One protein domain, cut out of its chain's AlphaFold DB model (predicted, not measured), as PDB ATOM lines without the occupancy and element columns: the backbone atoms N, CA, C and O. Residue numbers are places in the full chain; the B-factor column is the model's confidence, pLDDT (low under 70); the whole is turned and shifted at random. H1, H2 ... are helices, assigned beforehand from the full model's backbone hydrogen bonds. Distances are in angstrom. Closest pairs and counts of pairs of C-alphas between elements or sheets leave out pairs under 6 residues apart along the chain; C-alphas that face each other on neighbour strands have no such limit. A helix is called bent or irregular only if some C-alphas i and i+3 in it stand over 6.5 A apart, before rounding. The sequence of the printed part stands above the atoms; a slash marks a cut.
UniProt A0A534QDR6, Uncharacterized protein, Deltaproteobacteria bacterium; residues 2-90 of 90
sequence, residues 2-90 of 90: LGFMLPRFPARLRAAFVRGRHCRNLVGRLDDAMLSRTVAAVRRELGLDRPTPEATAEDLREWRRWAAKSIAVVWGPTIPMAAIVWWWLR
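Overview. This is residues 2 to 90 of the 90 residues of an uncharacterized protein of Deltaproteobacteria bacterium (UniProt A0A534QDR6). The long helix H5 makes a slanting backbone on which H1 and H2 pack at two different places, while H6 with the last residue sticks out at one end as a free arm. At the other end the chain between H2 and H5 swings far out and folds back in a loop holding H3 and H4. The printed part has 89 residues with six named helices, H1 to H6 in chain order, and no named strand; its class is all helix. It is extended, with a radius of gyration of the C-alphas of 18.9 A and spans of 61 by 34 by 20 A.

Arrangement. Begin at H1, residues 2 to 8, which touches H5, residues 57 to 75, along residues 67 to 74 alone, about perpendicular at 77 degrees; the closest C-alphas, Gly 3 and Ser 70, are 5.4 A apart. H2, residues 10 to 21, touches H5 at residues 59 to 63 alone, at a steep tilt of 61 degrees, opposite ways; look at the closest C-alphas, Val 18 and Asp 59, 6.2 A apart. H1 and H2 are close but not clearly touching, with C-alphas 6 and 13 nearest at 6.8 A. H3, residues 32 to 35, and H4, residues 39 to 46, are apart from each other and from the other helices. H6, residues 78 to 89, and H5 meet only through their link. In H2, H4, H5 and H6 every O i to N i+4 pair is within hydrogen-bond range; in H1 1 of 3 is, beside 2 of 4 O i to N i+3 pairs, and H3 is too short for an O i to N i+4 pair.

Along the chain. Find C-alpha 2 at (237.988, 178.244, 187.349), where H1 begins; it is irregular, but only just, with C-alphas 4 and 7 6.6 A apart. H2 then runs 16.5 A. From C-alpha 57 at (229.543, 157.494, 183.647) H5 runs 26.9 A, and H6 runs 16.3 A to C-alpha 89 at (244.805, 183.583, 218.147).

Size, cuts and confidence. The C-alphas farthest apart, Ser 36 and Arg 90, are 62.3 A apart. Residues 27 to 33 and 76 to 90 stand free. The printed part has no cut and no long link; its mean pLDDT is 88.7, with residues 2 to 3 under 70.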
ATOM      1  N   LEU A   2     239.027 179.296 187.386       59.44
ATOM      2  CA  LEU A   2     237.988 178.244 187.349       59.44
ATOM      3  C   LEU A   2     237.618 177.640 188.722       59.44
ATOM      4  O   LEU A   2     236.442 177.376 188.963       59.44
ATOM      5  N   GLY A   3     238.570 177.488 189.650       61.06
ATOM      6  CA  GLY A   3     238.281 176.947 190.988       61.06
ATOM      7  C   GLY A   3     237.387 177.835 191.869       61.06
ATOM      8  O   GLY A   3     236.676 177.302 192.715       61.06
ATOM      9  N   PHE A   4     237.327 179.153 191.624       70.81
ATOM     10  CA  PHE A   4     236.376 180.057 192.298       70.81
ATOM     11  C   PHE A   4     234.976 180.021 191.678       70.81
ATOM     12  O   PHE A   4     233.992 180.341 192.340       70.81
ATOM     13  N   MET A   5     234.862 179.619 190.409       74.56
ATOM     14  CA  MET A   5     233.568 179.478 189.735       74.56
ATOM     15  C   MET A   5     232.876 178.154 190.073       74.56
ATOM     16  O   MET A   5     231.653 178.071 189.974       74.56
ATOM     17  N   LEU A   6     233.636 177.135 190.487       79.31
ATOM     18  CA  LEU A   6     233.121 175.803 190.809       79.31
ATOM     19  C   LEU A   6     232.010 175.800 191.883       79.31
ATOM     20  O   LEU A   6     230.968 175.201 191.615       79.31
ATOM     21  N   PRO A   7     232.144 176.501 193.030       81.38
ATOM     22  CA  PRO A   7     231.057 176.605 194.002       81.38
ATOM     23  C   PRO A   7     229.891 177.475 193.508       81.38
ATOM     24  O   PRO A   7     228.745 177.237 193.874       81.38
ATOM     25  N   ARG A   8     230.156 178.477 192.660       85.69
ATOM     26  CA  ARG A   8     229.144 179.443 192.200       85.69
ATOM     27  C   ARG A   8     228.253 178.895 191.081       85.69
ATOM     28  O   ARG A   8     227.071 179.232 191.033       85.69
ATOM     29  N   PHE A   9     228.816 178.095 190.169       90.00
ATOM     30  CA  PHE A   9     228.149 177.611 188.953       90.00
ATOM     31  C   PHE A   9     228.490 176.141 188.614       90.00
ATOM     32  O   PHE A   9     228.953 175.852 187.504       90.00
ATOM     33  N   PRO A  10     228.231 175.180 189.519       88.56
ATOM     34  CA  PRO A  10     228.674 173.794 189.353       88.56
ATOM     35  C   PRO A  10     228.053 173.108 188.129       88.56
ATOM     36  O   PRO A  10     228.750 172.436 187.371       88.56
ATOM     37  N   ALA A  11     226.756 173.318 187.882       90.25
ATOM     38  CA  ALA A  11     226.057 172.709 186.749       90.25
ATOM     39  C   ALA A  11     226.580 173.219 185.395       90.25
ATOM     40  O   ALA A  11     226.786 172.431 184.474       90.25
ATOM     41  N   ARG A  12     226.851 174.528 185.286       90.06
ATOM     42  CA  ARG A  12     227.382 175.140 184.058       90.06
ATOM     43  C   ARG A  12     228.799 174.665 183.762       90.06
ATOM     44  O   ARG A  12     229.103 174.356 182.615       90.06
ATOM     45  N   LEU A  13     229.643 174.558 184.787       91.25
ATOM     46  CA  LEU A  13     230.997 174.032 184.622       91.25
ATOM     47  C   LEU A  13     230.995 172.548 184.268       91.25
ATOM     48  O   LEU A  13     231.742 172.154 183.379       91.25
ATOM     49  N   ARG A  14     230.120 171.744 184.882       91.69
ATOM     50  CA  ARG A  14     229.948 170.337 184.502       91.69
ATOM     51  C   ARG A  14     229.525 170.216 183.038       91.69
ATOM     52  O   ARG A  14     230.126 169.442 182.304       91.69
ATOM     53  N   ALA A  15     228.531 170.989 182.600       90.44
ATOM     54  CA  ALA A  15     228.080 170.978 181.209       90.44
ATOM     55  C   ALA A  15     229.196 171.398 180.237       90.44
ATOM     56  O   ALA A  15     229.393 170.754 179.208       90.44
ATOM     57  N   ALA A  16     229.966 172.435 180.581       90.44
ATOM     58  CA  ALA A  16     231.114 172.872 179.792       90.44
ATOM     59  C   ALA A  16     232.232 171.815 179.746       90.44
ATOM     60  O   ALA A  16     232.816 171.597 178.689       90.44
ATOM     61  N   PHE A  17     232.498 171.126 180.859       92.44
ATOM     62  CA  PHE A  17     233.492 170.057 180.936       92.44
ATOM     63  C   PHE A  17     233.106 168.857 180.071       92.44
ATOM     64  O   PHE A  17     233.916 168.395 179.271       92.44
ATOM     65  N   VAL A  18     231.857 168.390 180.191       92.81
ATOM     66  CA  VAL A  18     231.327 167.298 179.360       92.81
ATOM     67  C   VAL A  18     231.411 167.695 177.889       92.81
ATOM     68  O   VAL A  18     232.000 166.969 177.097       92.81
ATOM     69  N   ARG A  19     230.938 168.893 177.525       92.56
ATOM     70  CA  ARG A  19     231.058 169.398 176.152       92.56
ATOM     71  C   ARG A  19     232.508 169.403 175.666       92.56
ATOM     72  O   ARG A  19     232.763 168.962 174.553       92.56
ATOM     73  N   GLY A  20     233.447 169.863 176.491       91.56
ATOM     74  CA  GLY A  20     234.871 169.906 176.162       91.56
ATOM     75  C   GLY A  20     235.482 168.528 175.900       91.56
ATOM     76  O   GLY A  20     236.259 168.397 174.961       91.56
ATOM     77  N   ARG A  21     235.097 167.494 176.664       92.12
ATOM     78  CA  ARG A  21     235.560 166.108 176.446       92.12
ATOM     79  C   ARG A  21     235.107 165.516 175.113       92.12
ATOM     80  O   ARG A  21     235.818 164.695 174.546       92.12
ATOM     81  N   HIS A  22     233.952 165.948 174.617       91.62
ATOM     82  CA  HIS A  22     233.374 165.480 173.353       91.62
ATOM     83  C   HIS A  22     233.720 166.375 172.152       91.62
ATOM     84  O   HIS A  22     233.265 166.125 171.037       91.62
ATOM     85  N   CYS A  23     234.529 167.416 172.363       91.94
ATOM     86  CA  CYS A  23     235.035 168.284 171.305       91.94
ATOM     87  C   CYS A  23     236.481 167.934 170.953       91.94
ATOM     88  O   CYS A  23     237.245 167.416 171.769       91.94
ATOM     89  N   ARG A  24     236.887 168.277 169.730       90.31
ATOM     90  CA  ARG A  24     238.314 168.279 169.382       90.31
ATOM     91  C   ARG A  24     238.990 169.475 170.058       90.31
ATOM     92  O   ARG A  24     238.327 170.446 170.418       90.31
ATOM     93  N   ASN A  25     240.307 169.408 170.224       88.06
ATOM     94  CA  ASN A  25     241.096 170.494 170.797       88.06
ATOM     95  C   ASN A  25     242.020 171.132 169.741       88.06
ATOM     96  O   ASN A  25     242.274 170.555 168.684       88.06
ATOM     97  N   LEU A  26     242.487 172.344 170.040       86.75
ATOM     98  CA  LEU A  26     243.441 173.101 169.218       86.75
ATOM     99  C   LEU A  26     244.886 172.971 169.724       86.75
ATOM    100  O   LEU A  26     245.777 173.662 169.235       86.75
ATOM    101  N   VAL A  27     245.132 172.126 170.730       84.75
ATOM    102  CA  VAL A  27     246.455 172.016 171.353       84.75
ATOM    103  C   VAL A  27     247.430 171.445 170.323       84.75
ATOM    104  O   VAL A  27     247.183 170.388 169.751       84.75
ATOM    105  N   GLY A  28     248.520 172.172 170.060       84.56
ATOM    106  CA  GLY A  28     249.517 171.802 169.049       84.56
ATOM    107  C   GLY A  28     249.127 172.116 167.599       84.56
ATOM    108  O   GLY A  28     249.834 171.697 166.692       84.56
ATOM    109  N   ARG A  29     248.022 172.838 167.361       81.19
ATOM    110  CA  ARG A  29     247.519 173.200 166.017       81.19
ATOM    111  C   ARG A  29     247.332 174.711 165.837       81.19
ATOM    112  O   ARG A  29     246.482 175.144 165.066       81.19
ATOM    113  N   LEU A  30     248.078 175.496 166.610       82.50
ATOM    114  CA  LEU A  30     248.071 176.956 166.559       82.50
ATOM    115  C   LEU A  30     249.169 177.408 165.598       82.50
ATOM    116  O   LEU A  30     250.322 177.537 165.999       82.50
ATOM    117  N   ASP A  31     248.804 177.587 164.333       86.88
ATOM    118  CA  ASP A  31     249.653 178.167 163.295       86.88
ATOM    119  C   ASP A  31     249.089 179.515 162.819       86.88
ATOM    120  O   ASP A  31     247.941 179.873 163.102       86.88
ATOM    121  N   ASP A  32     249.898 180.274 162.079       89.88
ATOM    122  CA  ASP A  32     249.482 181.568 161.523       89.88
ATOM    123  C   ASP A  32     248.329 181.420 160.522       89.88
ATOM    124  O   ASP A  32     247.481 182.307 160.402       89.88
ATOM    125  N   ALA A  33     248.228 180.266 159.852       86.12
ATOM    126  CA  ALA A  33     247.097 179.965 158.984       86.12
ATOM    127  C   ALA A  33     245.775 179.991 159.767       86.12
ATOM    128  O   ALA A  33     244.750 180.414 159.227       86.12
ATOM    129  N   MET A  34     245.784 179.630 161.052       87.50
ATOM    130  CA  MET A  34     244.614 179.675 161.920       87.50
ATOM    131  C   MET A  34     244.059 181.093 162.129       87.50
ATOM    132  O   MET A  34     242.847 181.234 162.290       87.50
ATOM    133  N   LEU A  35     244.896 182.137 162.065       89.44
ATOM    134  CA  LEU A  35     244.470 183.539 162.221       89.44
ATOM    135  C   LEU A  35     243.592 184.018 161.061       89.44
ATOM    136  O   LEU A  35     242.735 184.881 161.240       89.44
ATOM    137  N   SER A  36     243.769 183.428 159.879       92.69
ATOM    138  CA  SER A  36     242.951 183.728 158.699       92.69
ATOM    139  C   SER A  36     241.563 183.072 158.738       92.69
ATOM    140  O   SER A  36     240.695 183.372 157.915       92.69
ATOM    141  N   ARG A  37     241.329 182.150 159.682       92.31
ATOM    142  CA  ARG A  37     240.110 181.338 159.729       92.31
ATOM    143  C   ARG A  37     239.003 182.040 160.500       92.31
ATOM    144  O   ARG A  37     239.215 182.659 161.538       92.31
ATOM    145  N   THR A  38     237.769 181.851 160.045       94.94
ATOM    146  CA  THR A  38     236.600 182.356 160.767       94.94
ATOM    147  C   THR A  38     236.309 181.517 162.013       94.94
ATOM    148  O   THR A  38     236.454 180.291 162.017       94.94
ATOM    149  N   VAL A  39     235.795 182.166 163.063       92.19
ATOM    150  CA  VAL A  39     235.361 181.489 164.299       92.19
ATOM    151  C   VAL A  39     234.329 180.398 164.005       92.19
ATOM    152  O   VAL A  39     234.384 179.322 164.596       92.19
ATOM    153  N   ALA A  40     233.409 180.633 163.064       93.62
ATOM    154  CA  ALA A  40     232.407 179.647 162.663       93.62
ATOM    155  C   ALA A  40     233.038 178.377 162.063       93.62
ATOM    156  O   ALA A  40     232.632 177.266 162.405       93.62
ATOM    157  N   ALA A  41     234.060 178.521 161.211       92.31
ATOM    158  CA  ALA A  41     234.767 177.379 160.636       92.31
ATOM    159  C   ALA A  41     235.500 176.566 161.712       92.31
ATOM    160  O   ALA A  41     235.433 175.336 161.713       92.31
ATOM    161  N   VAL A  42     236.150 177.249 162.659       92.75
ATOM    162  CA  VAL A  42     236.848 176.601 163.778       92.75
ATOM    163  C   VAL A  42     235.857 175.884 164.699       92.75
ATOM    164  O   VAL A  42     236.077 174.732 165.060       92.75
ATOM    165  N   ARG A  43     234.715 176.497 165.032       91.94
ATOM    166  CA  ARG A  43     233.675 175.855 165.856       91.94
ATOM    167  C   ARG A  43     233.143 174.571 165.235       91.94
ATOM    168  O   ARG A  43     233.018 173.567 165.940       91.94
ATOM    169  N   ARG A  44     232.881 174.589 163.928       91.94
ATOM    170  CA  ARG A  44     232.419 173.414 163.187       91.94
ATOM    171  C   ARG A  44     233.454 172.297 163.211       91.94
ATOM    172  O   ARG A  44     233.100 171.151 163.475       91.94
ATOM    173  N   GLU A  45     234.726 172.631 162.994       91.75
ATOM    174  CA  GLU A  45     235.828 171.666 163.064       91.75
ATOM    175  C   GLU A  45     235.963 171.049 164.461       91.75
ATOM    176  O   GLU A  45     236.130 169.834 164.588       91.75
ATOM    177  N   LEU A  46     235.862 171.870 165.509       91.88
ATOM    178  CA  LEU A  46     235.968 171.407 166.892       91.88
ATOM    179  C   LEU A  46     234.743 170.611 167.355       91.88
ATOM    180  O   LEU A  46     234.786 169.998 168.419       91.88
ATOM    181  N   GLY A  47     233.668 170.589 166.561       91.44
ATOM    182  CA  GLY A  47     232.406 169.948 166.921       91.44
ATOM    183  C   GLY A  47     231.577 170.759 167.918       91.44
ATOM    184  O   GLY A  47     230.628 170.231 168.487       91.44
ATOM    185  N   LEU A  48     231.891 172.045 168.108       89.75
ATOM    186  CA  LEU A  48     231.205 172.918 169.061       89.75
ATOM    187  C   LEU A  48     229.789 173.293 168.620       89.75
ATOM    188  O   LEU A  48     229.014 173.745 169.455       89.75
ATOM    189  N   ASP A  49     229.432 173.124 167.351       90.12
ATOM    190  CA  ASP A  49     228.075 173.418 166.870       90.12
ATOM    191  C   ASP A  49     227.101 172.249 167.082       90.12
ATOM    192  O   ASP A  49     225.898 172.395 166.879       90.12
ATOM    193  N   ARG A  50     227.603 171.089 167.522       88.00
ATOM    194  CA  ARG A  50     226.769 169.937 167.870       88.00
ATOM    195  C   ARG A  50     226.127 170.141 169.247       88.00
ATOM    196  O   ARG A  50     226.735 170.780 170.113       88.00
ATOM    197  N   PRO A  51     224.925 169.586 169.480       87.50
ATOM    198  CA  PRO A  51     224.357 169.550 170.820       87.50
ATOM    199  C   PRO A  51     225.305 168.810 171.769       87.50
ATOM    200  O   PRO A  51     225.961 167.840 171.384       87.50
ATOM    201  N   THR A  52     225.393 169.283 173.014       85.62
ATOM    202  CA  THR A  52     226.175 168.600 174.049       85.62
ATOM    203  C   THR A  52     225.566 167.215 174.286       85.62
ATOM    204  O   THR A  52     224.373 167.151 174.585       85.62
ATOM    205  N   PRO A  53     226.341 166.125 174.167       87.06
ATOM    206  CA  PRO A  53     225.828 164.785 174.431       87.06
ATOM    207  C   PRO A  53     225.498 164.601 175.917       87.06
ATOM    208  O   PRO A  53     226.004 165.328 176.780       87.06
ATOM    209  N   GLU A  54     224.663 163.606 176.224       90.88
ATOM    210  CA  GLU A  54     224.442 163.198 177.609       90.88
ATOM    211  C   GLU A  54     225.750 162.719 178.249       90.88
ATOM    212  O   GLU A  54     226.589 162.075 177.619       90.88
ATOM    213  N   ALA A  55     225.937 163.069 179.521       91.19
ATOM    214  CA  ALA A  55     227.163 162.748 180.237       91.19
ATOM    215  C   ALA A  55     227.247 161.242 180.509       91.19
ATOM    216  O   ALA A  55     226.397 160.686 181.205       91.19
ATOM    217  N   THR A  56     228.316 160.605 180.038       94.31
ATOM    218  CA  THR A  56     228.584 159.197 180.344       94.31
ATOM    219  C   THR A  56     229.053 159.024 181.793       94.31
ATOM    220  O   THR A  56     229.516 159.967 182.442       94.31
ATOM    221  N   ALA A  57     229.001 157.796 182.319       95.31
ATOM    222  CA  ALA A  57     229.543 157.494 183.647       95.31
ATOM    223  C   ALA A  57     231.046 157.823 183.763       95.31
ATOM    224  O   ALA A  57     231.513 158.221 184.833       95.31
ATOM    225  N   GLU A  58     231.803 157.689 182.671       95.62
ATOM    226  CA  GLU A  58     233.215 158.068 182.624       95.62
ATOM    227  C   GLU A  58     233.401 159.583 182.723       95.62
ATOM    228  O   GLU A  58     234.208 160.044 183.533       95.62
ATOM    229  N   ASP A  59     232.598 160.363 181.994       93.62
ATOM    230  CA  ASP A  59     232.650 161.826 182.056       93.62
ATOM    231  C   ASP A  59     232.392 162.336 183.475       93.62
ATOM    232  O   ASP A  59     233.042 163.275 183.934       93.62
ATOM    233  N   LEU A  60     231.475 161.691 184.203       94.25
ATOM    234  CA  LEU A  60     231.185 162.033 185.595       94.25
ATOM    235  C   LEU A  60     232.345 161.710 186.539       94.25
ATOM    236  O   LEU A  60     232.602 162.484 187.465       94.25
ATOM    237  N   ARG A  61     233.049 160.590 186.328       96.88
ATOM    238  CA  ARG A  61     234.244 160.246 187.116       96.88
ATOM    239  C   ARG A  61     235.360 161.258 186.885       96.88
ATOM    240  O   ARG A  61     235.905 161.791 187.851       96.88
ATOM    241  N   GLU A  62     235.652 161.570 185.628       95.62
ATOM    242  CA  GLU A  62     236.710 162.520 185.277       95.62
ATOM    243  C   GLU A  62     236.367 163.950 185.703       95.62
ATOM    244  O   GLU A  62     237.224 164.658 186.230       95.62
ATOM    245  N   TRP A  63     235.095 164.346 185.609       93.69
ATOM    246  CA  TRP A  63     234.609 165.607 186.167       93.69
ATOM    247  C   TRP A  63     234.893 165.713 187.667       93.69
ATOM    248  O   TRP A  63     235.457 166.709 188.119       93.69
ATOM    249  N   ARG A  64     234.548 164.682 188.454       94.19
ATOM    250  CA  ARG A  64     234.802 164.667 189.907       94.19
ATOM    251  C   ARG A  64     236.292 164.753 190.213       94.19
ATOM    252  O   ARG A  64     236.687 165.515 191.091       94.19
ATOM    253  N   ARG A  65     237.120 164.016 189.468       94.94
ATOM    254  CA  ARG A  65     238.580 164.033 189.625       94.94
ATOM    255  C   ARG A  65     239.163 165.415 189.333       94.94
ATOM    256  O   ARG A  65     239.976 165.914 190.109       94.94
ATOM    257  N   TRP A  66     238.741 166.040 188.237       93.75
ATOM    258  CA  TRP A  66     239.164 167.388 187.865       93.75
ATOM    259  C   TRP A  66     238.689 168.441 188.874       93.75
ATOM    260  O   TRP A  66     239.473 169.298 189.286       93.75
ATOM    261  N   ALA A  67     237.434 168.350 189.321       90.81
ATOM    262  CA  ALA A  67     236.857 169.246 190.317       90.81
ATOM    263  C   ALA A  67     237.605 169.154 191.655       90.81
ATOM    264  O   ALA A  67     237.996 170.182 192.203       90.81
ATOM    265  N   ALA A  68     237.884 167.937 192.137       90.56
ATOM    266  CA  ALA A  68     238.642 167.709 193.365       90.56
ATOM    267  C   ALA A  68     240.052 168.312 193.288       90.56
ATOM    268  O   ALA A  68     240.453 169.051 194.184       90.56
ATOM    269  N   LYS A  69     240.779 168.077 192.185       90.44
ATOM    270  CA  LYS A  69     242.099 168.689 191.957       90.44
ATOM    271  C   LYS A  69     242.024 170.215 191.923       90.44
ATOM    272  O   LYS A  69     242.858 170.880 192.524       90.44
ATOM    273  N   SER A  70     241.016 170.771 191.252       87.69
ATOM    274  CA  SER A  70     240.837 172.223 191.141       87.69
ATOM    275  C   SER A  70     240.565 172.872 192.499       87.69
ATOM    276  O   SER A  70     241.128 173.925 192.794       87.69
ATOM    277  N   ILE A  71     239.746 172.235 193.344       87.38
ATOM    278  CA  ILE A  71     239.506 172.681 194.721       87.38
ATOM    279  C   ILE A  71     240.795 172.579 195.536       87.38
ATOM    280  O   ILE A  71     241.168 173.552 196.183       87.38
ATOM    281  N   ALA A  72     241.494 171.443 195.476       87.94
ATOM    282  CA  ALA A  72     242.724 171.226 196.232       87.94
ATOM    283  C   ALA A  72     243.812 172.252 195.881       87.94
ATOM    284  O   ALA A  72     244.469 172.772 196.772       87.94
ATOM    285  N   VAL A  73     243.971 172.599 194.602       87.75
ATOM    286  CA  VAL A  73     244.958 173.602 194.172       87.75
ATOM    287  C   VAL A  73     244.584 175.009 194.643       87.75
ATOM    288  O   VAL A  73     245.456 175.754 195.073       87.75
ATOM    289  N   VAL A  74     243.305 175.389 194.571       85.44
ATOM    290  CA  VAL A  74     242.873 176.751 194.931       85.44
ATOM    291  C   VAL A  74     242.779 176.947 196.442       85.44
ATOM    292  O   VAL A  74     243.233 177.962 196.959       85.44
ATOM    293  N   TRP A  75     242.194 175.985 197.150       84.00
ATOM    294  CA  TRP A  75     241.873 176.107 198.573       84.00
ATOM    295  C   TRP A  75     242.850 175.363 199.478       84.00
ATOM    296  O   TRP A  75     242.989 175.732 200.640       84.00
ATOM    297  N   GLY A  76     243.569 174.358 198.977       85.62
ATOM    298  CA  GLY A  76     244.545 173.599 199.765       85.62
ATOM    299  C   GLY A  76     245.570 174.475 200.493       85.62
ATOM    300  O   GLY A  76     245.756 174.263 201.689       85.62
ATOM    301  N   PRO A  77     246.158 175.510 199.860       87.25
ATOM    302  CA  PRO A  77     247.087 176.421 200.535       87.25
ATOM    303  C   PRO A  77     246.459 177.260 201.660       87.25
ATOM    304  O   PRO A  77     247.171 177.740 202.538       87.25
ATOM    305  N   THR A  78     245.134 177.437 201.666       86.19
ATOM    306  CA  THR A  78     244.449 178.224 202.707       86.19
ATOM    307  C   THR A  78     244.299 177.455 204.019       86.19
ATOM    308  O   THR A  78     244.237 178.072 205.076       86.19
ATOM    309  N   ILE A  79     244.313 176.119 203.971       85.44
ATOM    310  CA  ILE A  79     244.196 175.246 205.146       85.44
ATOM    311  C   ILE A  79     245.371 175.433 206.129       85.44
ATOM    312  O   ILE A  79     245.105 175.727 207.294       85.44
ATOM    313  N   PRO A  80     246.655 175.325 205.720       87.69
ATOM    314  CA  PRO A  80     247.772 175.547 206.638       87.69
ATOM    315  C   PRO A  80     247.841 177.000 207.123       87.69
ATOM    316  O   PRO A  80     248.121 177.231 208.293       87.69
ATOM    317  N   MET A  81     247.515 177.978 206.268       85.19
ATOM    318  CA  MET A  81     247.452 179.389 206.666       85.19
ATOM    319  C   MET A  81     246.400 179.628 207.754       85.19
ATOM    320  O   MET A  81     246.690 180.271 208.759       85.19
ATOM    321  N   ALA A  82     245.196 179.074 207.591       87.25
ATOM    322  CA  ALA A  82     244.137 179.173 208.590       87.25
ATOM    323  C   ALA A  82     244.532 178.489 209.908       87.25
ATOM    324  O   ALA A  82     244.260 179.031 210.976       87.25
ATOM    325  N   ALA A  83     245.214 177.340 209.844       89.06
ATOM    326  CA  ALA A  83     245.716 176.645 211.027       89.06
ATOM    327  C   ALA A  83     246.776 177.466 211.787       89.06
ATOM    328  O   ALA A  83     246.722 177.534 213.013       89.06
ATOM    329  N   ILE A  84     247.695 178.130 211.075       92.50
ATOM    330  CA  ILE A  84     248.705 179.019 211.674       92.50
ATOM    331  C   ILE A  84     248.038 180.216 212.353       92.50
ATOM    332  O   ILE A  84     248.350 180.522 213.501       92.50
ATOM    333  N   VAL A  85     247.101 180.875 211.664       91.44
ATOM    334  CA  VAL A  85     246.362 182.022 212.217       91.44
ATOM    335  C   VAL A  85     245.561 181.606 213.449       91.44
ATOM    336  O   VAL A  85     245.578 182.307 214.454       91.44
ATOM    337  N   TRP A  86     244.898 180.450 213.403       91.31
ATOM    338  CA  TRP A  86     244.152 179.921 214.542       91.31
ATOM    339  C   TRP A  86     245.053 179.623 215.747       91.31
ATOM    340  O   TRP A  86     244.683 179.961 216.866       91.31
ATOM    341  N   TRP A  87     246.241 179.049 215.525       92.31
ATOM    342  CA  TRP A  87     247.221 178.808 216.589       92.31
ATOM    343  C   TRP A  87     247.730 180.110 217.225       92.31
ATOM    344  O   TRP A  87     247.906 180.154 218.432       92.31
ATOM    345  N   TRP A  88     247.909 181.177 216.438       89.50
ATOM    346  CA  TRP A  88     248.308 182.504 216.932       89.50
ATOM    347  C   TRP A  88     247.228 183.224 217.754       89.50
ATOM    348  O   TRP A  88     247.552 184.075 218.576       89.50
ATOM    349  N   LEU A  89     245.950 182.939 217.490       91.56
ATOM    350  CA  LEU A  89     244.805 183.583 218.147       91.56
ATOM    351  C   LEU A  89     244.336 182.855 219.419       91.56
ATOM    352  O   LEU A  89     243.441 183.358 220.099       91.56
ATOM    353  N   ARG A  90     244.882 181.670 219.699       84.12
ATOM    354  CA  ARG A  90     244.578 180.848 220.873       84.12
ATOM    355  C   ARG A  90     245.611 181.077 221.970       84.12
ATOM    356  O   ARG A  90     245.185 181.075 223.145       84.12
TER     357      ARG A  90